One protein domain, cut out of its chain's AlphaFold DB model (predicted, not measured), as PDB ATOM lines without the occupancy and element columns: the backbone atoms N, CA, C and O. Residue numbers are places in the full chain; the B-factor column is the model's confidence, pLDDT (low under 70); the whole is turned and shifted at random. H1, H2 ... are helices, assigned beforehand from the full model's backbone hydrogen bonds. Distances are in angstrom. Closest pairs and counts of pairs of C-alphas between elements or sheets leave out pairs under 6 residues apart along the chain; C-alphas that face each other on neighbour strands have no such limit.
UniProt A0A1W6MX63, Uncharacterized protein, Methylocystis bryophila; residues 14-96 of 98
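What this domain is: This is residues 14 to 96 of the 98 residues of an uncharacterized protein of Methylocystis bryophila (UniProt A0A1W6MX63). What does the model look like? Three helices, H1, H2 and H3, run side by side and alternate in direction, making a small three-helix head whose centres form a triangle. From it the chain runs out as an arm: H4 sits steeply tilted near H2, and H5 is farther out, clear of the other helices, with residues 88 to 96 sticking out free. What is it made of? The printed part has 83 residues with five named helices, H1 to H5 in chain order, and no named strand, and its class is all helix. How compact is it? It is only just loose, close to compact, with a radius of gyration of the C-alphas of 14.5 A and spans of 40 by 27 by 26 A.

How they stand to each other: How does the printed part open? H1, residues 14 to 26, and H2, residues 31 to 46, form a helical hairpin, running opposite ways at a shallow tilt of 15 degrees. They touch through residues 20 to 24 of H1 and 33 to 37 of H2 alone, and their closest C-alphas, those of Leu 24 and Val 33, are 6.9 A apart. What comes next? H3, residues 52 to 59, forms a second helical hairpin with H2, opposite ways at a shallow tilt of 9 degrees; H2 touches it with residues 38 to 45 alone, and the closest C-alphas, those of Leu 41 and Tyr 55, are 6.6 A apart. H1 and H3 are close but not clearly touching, with the C-alphas of Ser 17 and Leu 58 closest at 6.2 A. Where are the last two helices? H4, residues 67 to 75, is close to H2 but not clearly touching it, at a steep tilt of 49 degrees, with the C-alphas of Leu 35 and Ser 70 closest at 6.7 A. H5, residues 81 to 94, is apart from H1, H2, H3 and H4. How regular are the backbones? In H1, H2, H3 and H4 every O i to N i+4 pair is within hydrogen-bond range, and in H5 6 of 10 are.

Where its parts are: Where does the first helix begin? C-alpha 14 of H1 is at (40.548, 145.592, 134.665), and H1 is 18.4 A long from first to last C-alpha. How long are the others? H2 measures 22.3 A, H3 10.4 A, H4 11.8 A and H5 21.5 A. Where does the last helix end? C-alpha 94 of H5 is at (36.778, 150.235, 165.453).

The domain as a whole: How large is it? The two C-alphas farthest apart, those of Glu 14 and Pro 81, are 40.5 A apart. Is it continuous? The printed part has no cut; the link from H3 to H4 is short, and the other three are tight. Where is confidence low? Residues 66 to 96 are under 70 in pLDDT, and the mean of the printed part is 79.9.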
ATOM      1  N   GLU A  14      39.421 146.439 135.054       96.25
ATOM      2  CA  GLU A  14      40.548 145.592 134.665       96.25
ATOM      3  C   GLU A  14      41.721 146.425 134.126       96.25
ATOM      4  O   GLU A  14      42.875 146.207 134.502       96.25
ATOM      5  N   GLU A  15      41.450 147.416 133.274       95.69
ATOM      6  CA  GLU A  15      42.483 148.313 132.748       95.69
ATOM      7  C   GLU A  15      43.129 149.157 133.854       95.69
ATOM      8  O   GLU A  15      44.352 149.344 133.852       95.69
ATOM      9  N   LEU A  16      42.326 149.646 134.804       96.75
ATOM     10  CA  LEU A  16      42.806 150.392 135.967       96.75
ATOM     11  C   LEU A  16      43.682 149.514 136.865       96.75
ATOM     12  O   LEU A  16      44.810 149.907 137.164       96.75
ATOM     13  N   SER A  17      43.214 148.316 137.228       97.12
ATOM     14  CA  SER A  17      43.958 147.372 138.071       97.12
ATOM     15  C   SER A  17      45.291 146.978 137.424       97.12
ATOM     16  O   SER A  17      46.353 147.107 138.036       97.12
ATOM     17  N   ASN A  18      45.280 146.630 136.135       97.25
ATOM     18  CA  ASN A  18      46.490 146.267 135.396       97.25
ATOM     19  C   ASN A  18      47.520 147.406 135.337       97.25
ATOM     20  O   ASN A  18      48.729 147.173 135.442       97.25
ATOM     21  N   ARG A  19      47.066 148.651 135.153       96.44
ATOM     22  CA  ARG A  19      47.945 149.830 135.162       96.44
ATOM     23  C   ARG A  19      48.516 150.098 136.549       96.44
ATOM     24  O   ARG A  19      49.717 150.346 136.662       96.44
ATOM     25  N   LEU A  20      47.676 150.020 137.578       95.69
ATOM     26  CA  LEU A  20      48.062 150.201 138.973       95.69
ATOM     27  C   LEU A  20      49.157 149.209 139.359       95.69
ATOM     28  O   LEU A  20      50.249 149.627 139.750       95.69
ATOM     29  N   LEU A  21      48.915 147.912 139.158       95.50
ATOM     30  CA  LEU A  21      49.863 146.853 139.509       95.50
ATOM     31  C   LEU A  21      51.194 147.006 138.764       95.50
ATOM     32  O   LEU A  21      52.262 146.866 139.360       95.50
ATOM     33  N   ARG A  22      51.152 147.383 137.480       96.12
ATOM     34  CA  ARG A  22      52.360 147.644 136.685       96.12
ATOM     35  C   ARG A  22      53.180 148.807 137.241       96.12
ATOM     36  O   ARG A  22      54.402 148.705 137.330       96.12
ATOM     37  N   HIS A  23      52.533 149.910 137.610       94.75
ATOM     38  CA  HIS A  23      53.228 151.071 138.170       94.75
ATOM     39  C   HIS A  23      53.841 150.757 139.537       94.75
ATOM     40  O   HIS A  23      54.994 151.123 139.776       94.75
ATOM     41  N   LEU A  24      53.116 150.031 140.396       92.38
ATOM     42  CA  LEU A  24      53.648 149.560 141.676       92.38
ATOM     43  C   LEU A  24      54.877 148.671 141.471       92.38
ATOM     44  O   LEU A  24      55.889 148.876 142.137       92.38
ATOM     45  N   GLN A  25      54.827 147.741 140.515       93.12
ATOM     46  CA  GLN A  25      55.949 146.859 140.207       93.12
ATOM     47  C   GLN A  25      57.185 147.641 139.733       93.12
ATOM     48  O   GLN A  25      58.291 147.393 140.207       93.12
ATOM     49  N   TRP A  26      57.019 148.602 138.820       92.50
ATOM     50  CA  TRP A  26      58.141 149.379 138.271       92.50
ATOM     51  C   TRP A  26      58.799 150.313 139.281       92.50
ATOM     52  O   TRP A  26      59.990 150.600 139.172       92.50
ATOM     53  N   ARG A  27      58.028 150.812 140.246       87.56
ATOM     54  CA  ARG A  27      58.493 151.780 141.243       87.56
ATOM     55  C   ARG A  27      58.662 151.171 142.632       87.56
ATOM     56  O   ARG A  27      58.841 151.910 143.591       87.56
ATOM     57  N   GLN A  28      58.617 149.840 142.730       83.88
ATOM     58  CA  GLN A  28      58.758 149.080 143.977       83.88
ATOM     59  C   GLN A  28      57.813 149.564 145.091       83.88
ATOM     60  O   GLN A  28      58.179 149.589 146.260       83.88
ATOM     61  N   GLY A  29      56.596 149.981 144.728       76.00
ATOM     62  CA  GLY A  29      55.608 150.465 145.693       76.00
ATOM     63  C   GLY A  29      55.989 151.769 146.406       76.00
ATOM     64  O   GLY A  29      55.522 151.987 147.518       76.00
ATOM     65  N   SER A  30      56.813 152.626 145.790       86.12
ATOM     66  CA  SER A  30      57.174 153.947 146.327       86.12
ATOM     67  C   SER A  30      55.943 154.752 146.768       86.12
ATOM     68  O   SER A  30      54.939 154.787 146.045       86.12
ATOM     69  N   ILE A  31      56.045 155.448 147.903       84.62
ATOM     70  CA  ILE A  31      54.944 156.190 148.541       84.62
ATOM     71  C   ILE A  31      54.285 157.175 147.566       84.62
ATOM     72  O   ILE A  31      53.062 157.262 147.505       84.62
ATOM     73  N   GLU A  32      55.060 157.844 146.716       86.94
ATOM     74  CA  GLU A  32      54.573 158.820 145.739       86.94
ATOM     75  C   GLU A  32      53.622 158.194 144.714       86.94
ATOM     76  O   GLU A  32      52.622 158.795 144.327       86.94
ATOM     77  N   VAL A  33      53.908 156.963 144.279       90.38
ATOM     78  CA  VAL A  33      53.053 156.224 143.336       90.38
ATOM     79  C   VAL A  33      51.776 155.777 144.024       90.38
ATOM     80  O   VAL A  33      50.710 155.835 143.413       90.38
ATOM     81  N   VAL A  34      51.873 155.364 145.289       90.38
ATOM     82  CA  VAL A  34      50.702 155.010 146.092       90.38
ATOM     83  C   VAL A  34      49.793 156.222 146.265       90.38
ATOM     84  O   VAL A  34      48.607 156.128 145.959       90.38
ATOM     85  N   LEU A  35      50.336 157.372 146.673       88.25
ATOM     86  CA  LEU A  35      49.585 158.619 146.844       88.25
ATOM     87  C   LEU A  35      48.948 159.096 145.534       88.25
ATOM     88  O   LEU A  35      47.767 159.438 145.518       88.25
ATOM     89  N   LEU A  36      49.690 159.050 144.422       91.38
ATOM     90  CA  LEU A  36      49.173 159.414 143.101       91.38
ATOM     91  C   LEU A  36      47.973 158.544 142.706       91.38
ATOM     92  O   LEU A  36      46.957 159.063 142.244       91.38
ATOM     93  N   TRP A  37      48.069 157.228 142.907       94.81
ATOM     94  CA  TRP A  37      46.959 156.319 142.623       94.81
ATOM     95  C   TRP A  37      45.786 156.505 143.581       94.81
ATOM     96  O   TRP A  37      44.653 156.514 143.108       94.81
ATOM     97  N   LYS A  38      46.024 156.713 144.884       91.81
ATOM     98  CA  LYS A  38      44.954 157.029 145.844       91.81
ATOM     99  C   LYS A  38      44.163 158.259 145.397       91.81
ATOM    100  O   LYS A  38      42.945 158.186 145.285       91.81
ATOM    101  N   GLY A  39      44.853 159.357 145.079       90.94
ATOM    102  CA  GLY A  39      44.211 160.591 144.619       90.94
ATOM    103  C   GLY A  39      43.483 160.422 143.286       90.94
ATOM    104  O   GLY A  39      42.361 160.892 143.126       90.94
ATOM    105  N   TYR A  40      44.080 159.696 142.338       94.56
ATOM    106  CA  TYR A  40      43.446 159.431 141.048       94.56
ATOM    107  C   TYR A  40      42.159 158.606 141.189       94.56
ATOM    108  O   TYR A  40      41.141 158.968 140.605       94.56
ATOM    109  N   LEU A  41      42.178 157.533 141.986       95.06
ATOM    110  CA  LEU A  41      40.996 156.703 142.236       95.06
ATOM    111  C   LEU A  41      39.905 157.471 142.994       95.06
ATOM    112  O   LEU A  41      38.733 157.327 142.656       95.06
ATOM    113  N   ALA A  42      40.282 158.315 143.961       92.50
ATOM    114  CA  ALA A  42      39.343 159.174 144.678       92.50
ATOM    115  C   ALA A  42      38.640 160.152 143.726       92.50
ATOM    116  O   ALA A  42      37.417 160.239 143.735       92.50
ATOM    117  N   ALA A  43      39.378 160.801 142.818       93.19
ATOM    118  CA  ALA A  43      38.786 161.690 141.818       93.19
ATOM    119  C   ALA A  43      37.821 160.956 140.867       93.19
ATOM    120  O   ALA A  43      36.757 161.478 140.531       93.19
ATOM    121  N   LEU A  44      38.158 159.729 140.442       94.75
ATOM    122  CA  LEU A  44      37.253 158.911 139.623       94.75
ATOM    123  C   LEU A  44      35.953 158.580 140.370       94.75
ATOM    124  O   LEU A  44      34.885 158.598 139.757       94.75
ATOM    125  N   LEU A  45      36.042 158.290 141.669       94.31
ATOM    126  CA  LEU A  45      34.880 158.047 142.518       94.31
ATOM    127  C   LEU A  45      34.037 159.321 142.693       94.31
ATOM    128  O   LEU A  45      32.832 159.293 142.450       94.31
ATOM    129  N   GLU A  46      34.659 160.446 143.054       94.12
ATOM    130  CA  GLU A  46      33.980 161.735 143.267       94.12
ATOM    131  C   GLU A  46      33.221 162.209 142.024       94.12
ATOM    132  O   GLU A  46      32.115 162.742 142.119       94.12
ATOM    133  N   TRP A  47      33.778 161.976 140.835       95.00
ATOM    134  CA  TRP A  47      33.131 162.321 139.567       95.00
ATOM    135  C   TRP A  47      32.160 161.253 139.058       95.00
ATOM    136  O   TRP A  47      31.685 161.354 137.925       95.00
ATOM    137  N   SER A  48      31.847 160.242 139.876       94.19
ATOM    138  CA  SER A  48      30.946 159.132 139.534       94.19
ATOM    139  C   SER A  48      31.358 158.385 138.255       94.19
ATOM    140  O   SER A  48      30.513 157.901 137.504       94.19
ATOM    141  N   LEU A  49      32.665 158.313 137.981       94.75
ATOM    142  CA  LEU A  49      33.227 157.580 136.840       94.75
ATOM    143  C   LEU A  49      33.488 156.105 137.173       94.75
ATOM    144  O   LEU A  49      33.638 155.297 136.258       94.75
ATOM    145  N   ILE A  50      33.534 155.766 138.464       95.25
ATOM    146  CA  ILE A  50      33.565 154.401 138.997       95.25
ATOM    147  C   ILE A  50      32.601 154.286 140.183       95.25
ATOM    148  O   ILE A  50      32.282 155.279 140.834       95.25
ATOM    149  N   GLU A  51      32.152 153.067 140.475       95.38
ATOM    150  CA  GLU A  51      31.316 152.770 141.642       95.38
ATOM    151  C   GLU A  51      32.161 152.608 142.914       95.38
ATOM    152  O   GLU A  51      33.345 152.264 142.848       95.38
ATOM    153  N   VAL A  52      31.532 152.781 144.082       95.00
ATOM    154  CA  VAL A  52      32.174 152.592 145.398       95.00
ATOM    155  C   VAL A  52      32.824 151.211 145.496       95.00
ATOM    156  O   VAL A  52      33.979 151.094 145.884       95.00
ATOM    157  N   GLN A  53      32.139 150.161 145.036       97.00
ATOM    158  CA  GLN A  53      32.669 148.799 145.106       97.00
ATOM    159  C   GLN A  53      33.896 148.605 144.199       97.00
ATOM    160  O   GLN A  53      34.787 147.824 144.529       97.00
ATOM    161  N   THR A  54      33.955 149.295 143.053       96.31
ATOM    162  CA  THR A  54      35.140 149.298 142.179       96.31
ATOM    163  C   THR A  54      36.290 150.051 142.840       96.31
ATOM    164  O   THR A  54      37.424 149.574 142.805       96.31
ATOM    165  N   TYR A  55      36.012 151.184 143.485       95.94
ATOM    166  CA  TYR A  55      37.008 151.911 144.266       95.94
ATOM    167  C   TYR A  55      37.605 151.036 145.381       95.94
ATOM    168  O   TYR A  55      38.826 150.903 145.450       95.94
ATOM    169  N   ASP A  56      36.769 150.362 146.176       95.06
ATOM    170  CA  ASP A  56      37.205 149.502 147.287       95.06
ATOM    171  C   ASP A  56      38.106 148.349 146.818       95.06
ATOM    172  O   ASP A  56      39.114 148.023 147.449       95.06
ATOM    173  N   ARG A  57      37.788 147.735 145.671       97.12
ATOM    174  CA  ARG A  57      38.634 146.682 145.087       97.12
ATOM    175  C   ARG A  57      39.968 147.228 144.589       97.12
ATOM    176  O   ARG A  57      41.004 146.605 144.810       97.12
ATOM    177  N   LEU A  58      39.966 148.392 143.940       96.69
ATOM    178  CA  LEU A  58      41.183 149.001 143.404       96.69
ATOM    179  C   LEU A  58      42.108 149.521 144.513       96.69
ATOM    180  O   LEU A  58      43.323 149.331 144.426       96.69
ATOM    181  N   ILE A  59      41.557 150.126 145.570       94.06
ATOM    182  CA  ILE A  59      42.341 150.642 146.699       94.06
ATOM    183  C   ILE A  59      43.008 149.507 147.487       94.06
ATOM    184  O   ILE A  59      44.120 149.682 147.980       94.06
ATOM    185  N   ALA A  60      42.387 148.322 147.536       94.38
ATOM    186  CA  ALA A  60      42.935 147.140 148.204       94.38
ATOM    187  C   ALA A  60      44.232 146.612 147.560       94.38
ATOM    188  O   ALA A  60      44.991 145.893 148.210       94.38
ATOM    189  N   HIS A  61      44.520 146.972 146.303       92.75
ATOM    190  CA  HIS A  61      45.797 146.651 145.659       92.75
ATOM    191  C   HIS A  61      46.950 147.557 146.107       92.75
ATOM    192  O   HIS A  61      48.114 147.224 145.871       92.75
ATOM    193  N   LEU A  62      46.655 148.714 146.700       91.38
ATOM    194  CA  LEU A  62      47.683 149.656 147.116       91.38
ATOM    195  C   LEU A  62      48.308 149.225 148.453       91.38
ATOM    196  O   LEU A  62      47.589 148.849 149.379       91.38
ATOM    197  N   PRO A  63      49.643 149.319 148.595       88.12
ATOM    198  CA  PRO A  63      50.302 149.161 149.882       88.12
ATOM    199  C   PRO A  63      49.705 150.093 150.941       88.12
ATOM    200  O   PRO A  63      49.357 151.244 150.658       88.12
ATOM    201  N   LYS A  64      49.638 149.610 152.183       81.62
ATOM    202  CA  LYS A  64      49.339 150.474 153.327       81.62
ATOM    203  C   LYS A  64      50.481 151.482 153.481       81.62
ATOM    204  O   LYS A  64      51.643 151.091 153.525       81.62
ATOM    205  N   ILE A  65      50.133 152.759 153.556       74.12
ATOM    206  CA  ILE A  65      51.047 153.870 153.856       74.12
ATOM    207  C   ILE A  65      50.644 154.473 155.198       74.12
ATOM    208  O   ILE A  65      49.492 154.300 155.612       74.12
ATOM    209  N   ALA A  66      51.576 155.143 155.876       66.12
ATOM    210  CA  ALA A  66      51.271 155.817 157.130       66.12
ATOM    211  C   ALA A  66      50.155 156.848 156.902       66.12
ATOM    212  O   ALA A  66      50.128 157.550 155.887       66.12
ATOM    213  N   LEU A  67      49.193 156.888 157.829       63.53
ATOM    214  CA  LEU A  67      47.972 157.686 157.704       63.53
ATOM    215  C   LEU A  67      48.299 159.178 157.517       63.53
ATOM    216  O   LEU A  67      47.726 159.831 156.643       63.53
ATOM    217  N   THR A  68      49.313 159.641 158.250       65.00
ATOM    218  CA  THR A  68      49.838 161.008 158.289       65.00
ATOM    219  C   THR A  68      50.152 161.561 156.903       65.00
ATOM    220  O   THR A  68      49.638 162.607 156.534       65.00
ATOM    221  N   GLU A  69      50.898 160.834 156.071       62.88
ATOM    222  CA  GLU A  69      51.355 161.341 154.766       62.88
ATOM    223  C   GLU A  69      50.193 161.536 153.781       62.88
ATOM    224  O   GLU A  69      50.158 162.490 153.005       62.88
ATOM    225  N   SER A  70      49.216 160.625 153.810       63.03
ATOM    226  CA  SER A  70      48.027 160.746 152.969       63.03
ATOM    227  C   SER A  70      47.075 161.825 153.461       63.03
ATOM    228  O   SER A  70      46.539 162.576 152.650       63.03
ATOM    229  N   GLN A  71      46.870 161.919 154.772       64.62
ATOM    230  CA  GLN A  71      45.946 162.890 155.332       64.62
ATOM    231  C   GLN A  71      46.472 164.314 155.184       64.62
ATOM    232  O   GLN A  71      45.704 165.174 154.778       64.62
ATOM    233  N   GLU A  72      47.763 164.565 155.403       67.81
ATOM    234  CA  GLU A  72      48.361 165.889 155.179       67.81
ATOM    235  C   GLU A  72      48.179 166.372 153.736       67.81
ATOM    236  O   GLU A  72      47.840 167.532 153.484       67.81
ATOM    237  N   LEU A  73      48.344 165.460 152.775       67.38
ATOM    238  CA  LEU A  73      48.169 165.767 151.362       67.38
ATOM    239  C   LEU A  73      46.707 166.102 151.026       67.38
ATOM    240  O   LEU A  73      46.454 167.065 150.305       67.38
ATOM    241  N   PHE A  74      45.745 165.327 151.540       65.12
ATOM    242  CA  PHE A  74      44.317 165.550 151.277       65.12
ATOM    243  C   PHE A  74      43.722 166.716 152.081       65.12
ATOM    244  O   PHE A  74      42.808 167.378 151.595       65.12
ATOM    245  N   LEU A  75      44.247 167.005 153.274       69.12
ATOM    246  CA  LEU A  75      43.836 168.132 154.120       69.12
ATOM    247  C   LEU A  75      44.508 169.454 153.715       69.12
ATOM    248  O   LEU A  75      44.107 170.517 154.187       69.12
ATOM    249  N   GLY A  76      45.503 169.412 152.823       66.12
ATOM    250  CA  GLY A  76      46.164 170.601 152.282       66.12
ATOM    251  C   GLY A  76      47.112 171.294 153.266       66.12
ATOM    252  O   GLY A  76      47.398 172.481 153.101       66.12
ATOM    253  N   GLY A  77      47.602 170.580 154.281       62.50
ATOM    254  CA  GLY A  77      48.476 171.126 155.314       62.50
ATOM    255  C   GLY A  77      49.003 170.056 156.274       62.50
ATOM    256  O   GLY A  77      48.457 168.955 156.309       62.50
ATOM    257  N   PRO A  78      50.075 170.360 157.032       61.91
ATOM    258  CA  PRO A  78      50.635 169.432 158.011       61.91
ATOM    259  C   PRO A  78      49.614 169.103 159.102       61.91
ATOM    260  O   PRO A  78      48.787 169.949 159.458       61.91
ATOM    261  N   PHE A  79      49.700 167.897 159.655       63.00
ATOM    262  CA  PHE A  79      48.840 167.481 160.755       63.00
ATOM    263  C   PHE A  79      49.169 168.332 161.986       63.00
ATOM    264  O   PHE A  79      50.334 168.459 162.371       63.00
ATOM    265  N   THR A  80      48.163 168.967 162.594       65.00
ATOM    266  CA  THR A  80      48.370 169.655 163.871       65.00
ATOM    267  C   THR A  80      48.205 168.654 165.020       65.00
ATOM    268  O   THR A  80      47.486 167.663 164.875       65.00
ATOM    269  N   PRO A  81      48.801 168.906 166.200       63.44
ATOM    270  CA  PRO A  81      48.625 168.050 167.381       63.44
ATOM    271  C   PRO A  81      47.161 167.898 167.832       63.44
ATOM    272  O   PRO A  81      46.828 167.023 168.629       63.44
ATOM    273  N   GLU A  82      46.278 168.790 167.374       59.81
ATOM    274  CA  GLU A  82      44.835 168.708 167.610       59.81
ATOM    275  C   GLU A  82      44.176 167.666 166.700       59.81
ATOM    276  O   GLU A  82      43.311 166.932 167.167       59.81
ATOM    277  N   SER A  83      44.631 167.545 165.449       59.81
ATOM    278  CA  SER A  83      44.172 166.534 164.492       59.81
ATOM    279  C   SER A  83      44.612 165.120 164.886       59.81
ATOM    280  O   SER A  83      43.848 164.176 164.709       59.81
ATOM    281  N   GLU A  84      45.809 164.965 165.473       57.19
ATOM    282  CA  GLU A  84      46.334 163.663 165.937       57.19
ATOM    283  C   GLU A  84      45.390 162.978 166.935       57.19
ATOM    284  O   GLU A  84      45.155 161.771 166.838       57.19
ATOM    285  N   LYS A  85      44.791 163.759 167.846       57.88
ATOM    286  CA  LYS A  85      43.849 163.261 168.861       57.88
ATOM    287  C   LYS A  85      42.550 162.729 168.261       57.88
ATOM    288  O   LYS A  85      42.018 161.746 168.762       57.88
ATOM    289  N   GLU A  86      42.061 163.344 167.189       55.50
ATOM    290  CA  GLU A  86      40.805 162.950 166.537       55.50
ATOM    291  C   GLU A  86      40.958 161.614 165.785       55.50
ATOM    292  O   GLU A  86      40.062 160.770 165.804       55.50
ATOM    293  N   THR A  87      42.129 161.357 165.192       55.47
ATOM    294  CA  THR A  87      42.454 160.067 164.555       55.47
ATOM    295  C   THR A  87      42.644 158.913 165.541       55.47
ATOM    296  O   THR A  87      42.220 157.795 165.242       55.47
ATOM    297  N   ASP A  88      43.256 159.162 166.702       52.56
ATOM    298  CA  ASP A  88      43.476 158.135 167.734       52.56
ATOM    299  C   ASP A  88      42.150 157.695 168.383       52.56
ATOM    300  O   ASP A  88      41.932 156.511 168.643       52.56
ATOM    301  N   GLU A  89      41.216 158.631 168.583       52.03
ATOM    302  CA  GLU A  89      39.880 158.333 169.114       52.03
ATOM    303  C   GLU A  89      39.035 157.481 168.150       52.03
ATOM    304  O   GLU A  89      38.270 156.629 168.606       52.03
ATOM    305  N   HIS A  90      39.202 157.651 166.834       50.97
ATOM    306  CA  HIS A  90      38.497 156.851 165.828       50.97
ATOM    307  C   HIS A  90      39.088 155.443 165.635       50.97
ATOM    308  O   HIS A  90      38.319 154.494 165.493       50.97
ATOM    309  N   LEU A  91      40.415 155.264 165.703       50.19
ATOM    310  CA  LEU A  91      41.028 153.924 165.639       50.19
ATOM    311  C   LEU A  91      40.650 153.043 166.843       50.19
ATOM    312  O   LEU A  91      40.464 151.839 166.697       50.19
ATOM    313  N   LEU A  92      40.496 153.640 168.029       52.38
ATOM    314  CA  LEU A  92      40.120 152.914 169.248       52.38
ATOM    315  C   LEU A  92      38.648 152.474 169.277       52.38
ATOM    316  O   LEU A  92      38.292 151.592 170.062       52.38
ATOM    317  N   GLN A  93      37.781 153.074 168.459       45.88
ATOM    318  CA  GLN A  93      36.367 152.699 168.390       45.88
ATOM    319  C   GLN A  93      36.124 151.497 167.470       45.88
ATOM    320  O   GLN A  93      35.277 150.661 167.795       45.88
ATOM    321  N   ASP A  94      36.898 151.360 166.391       46.66
ATOM    322  CA  ASP A  94      36.778 150.235 165.453       46.66
ATOM    323  C   ASP A  94      37.296 148.910 166.056       46.66
ATOM    324  O   ASP A  94      36.730 147.846 165.801       46.66
ATOM    325  N   ASP A  95      38.300 148.966 166.941       46.38
ATOM    326  CA  ASP A  95      38.829 147.789 167.651       46.38
ATOM    327  C   ASP A  95      37.946 147.335 168.835       46.38
ATOM    328  O   ASP A  95      38.097 146.222 169.341       46.38
ATOM    329  N   ALA A  96      37.002 148.168 169.289       46.41
ATOM    330  CA  ALA A  96      36.134 147.881 170.436       46.41
ATOM    331  C   ALA A  96      34.789 147.221 170.062       46.41
ATOM    332  O   ALA A  96      33.986 146.922 170.949       46.41
TER     333      ALA A  96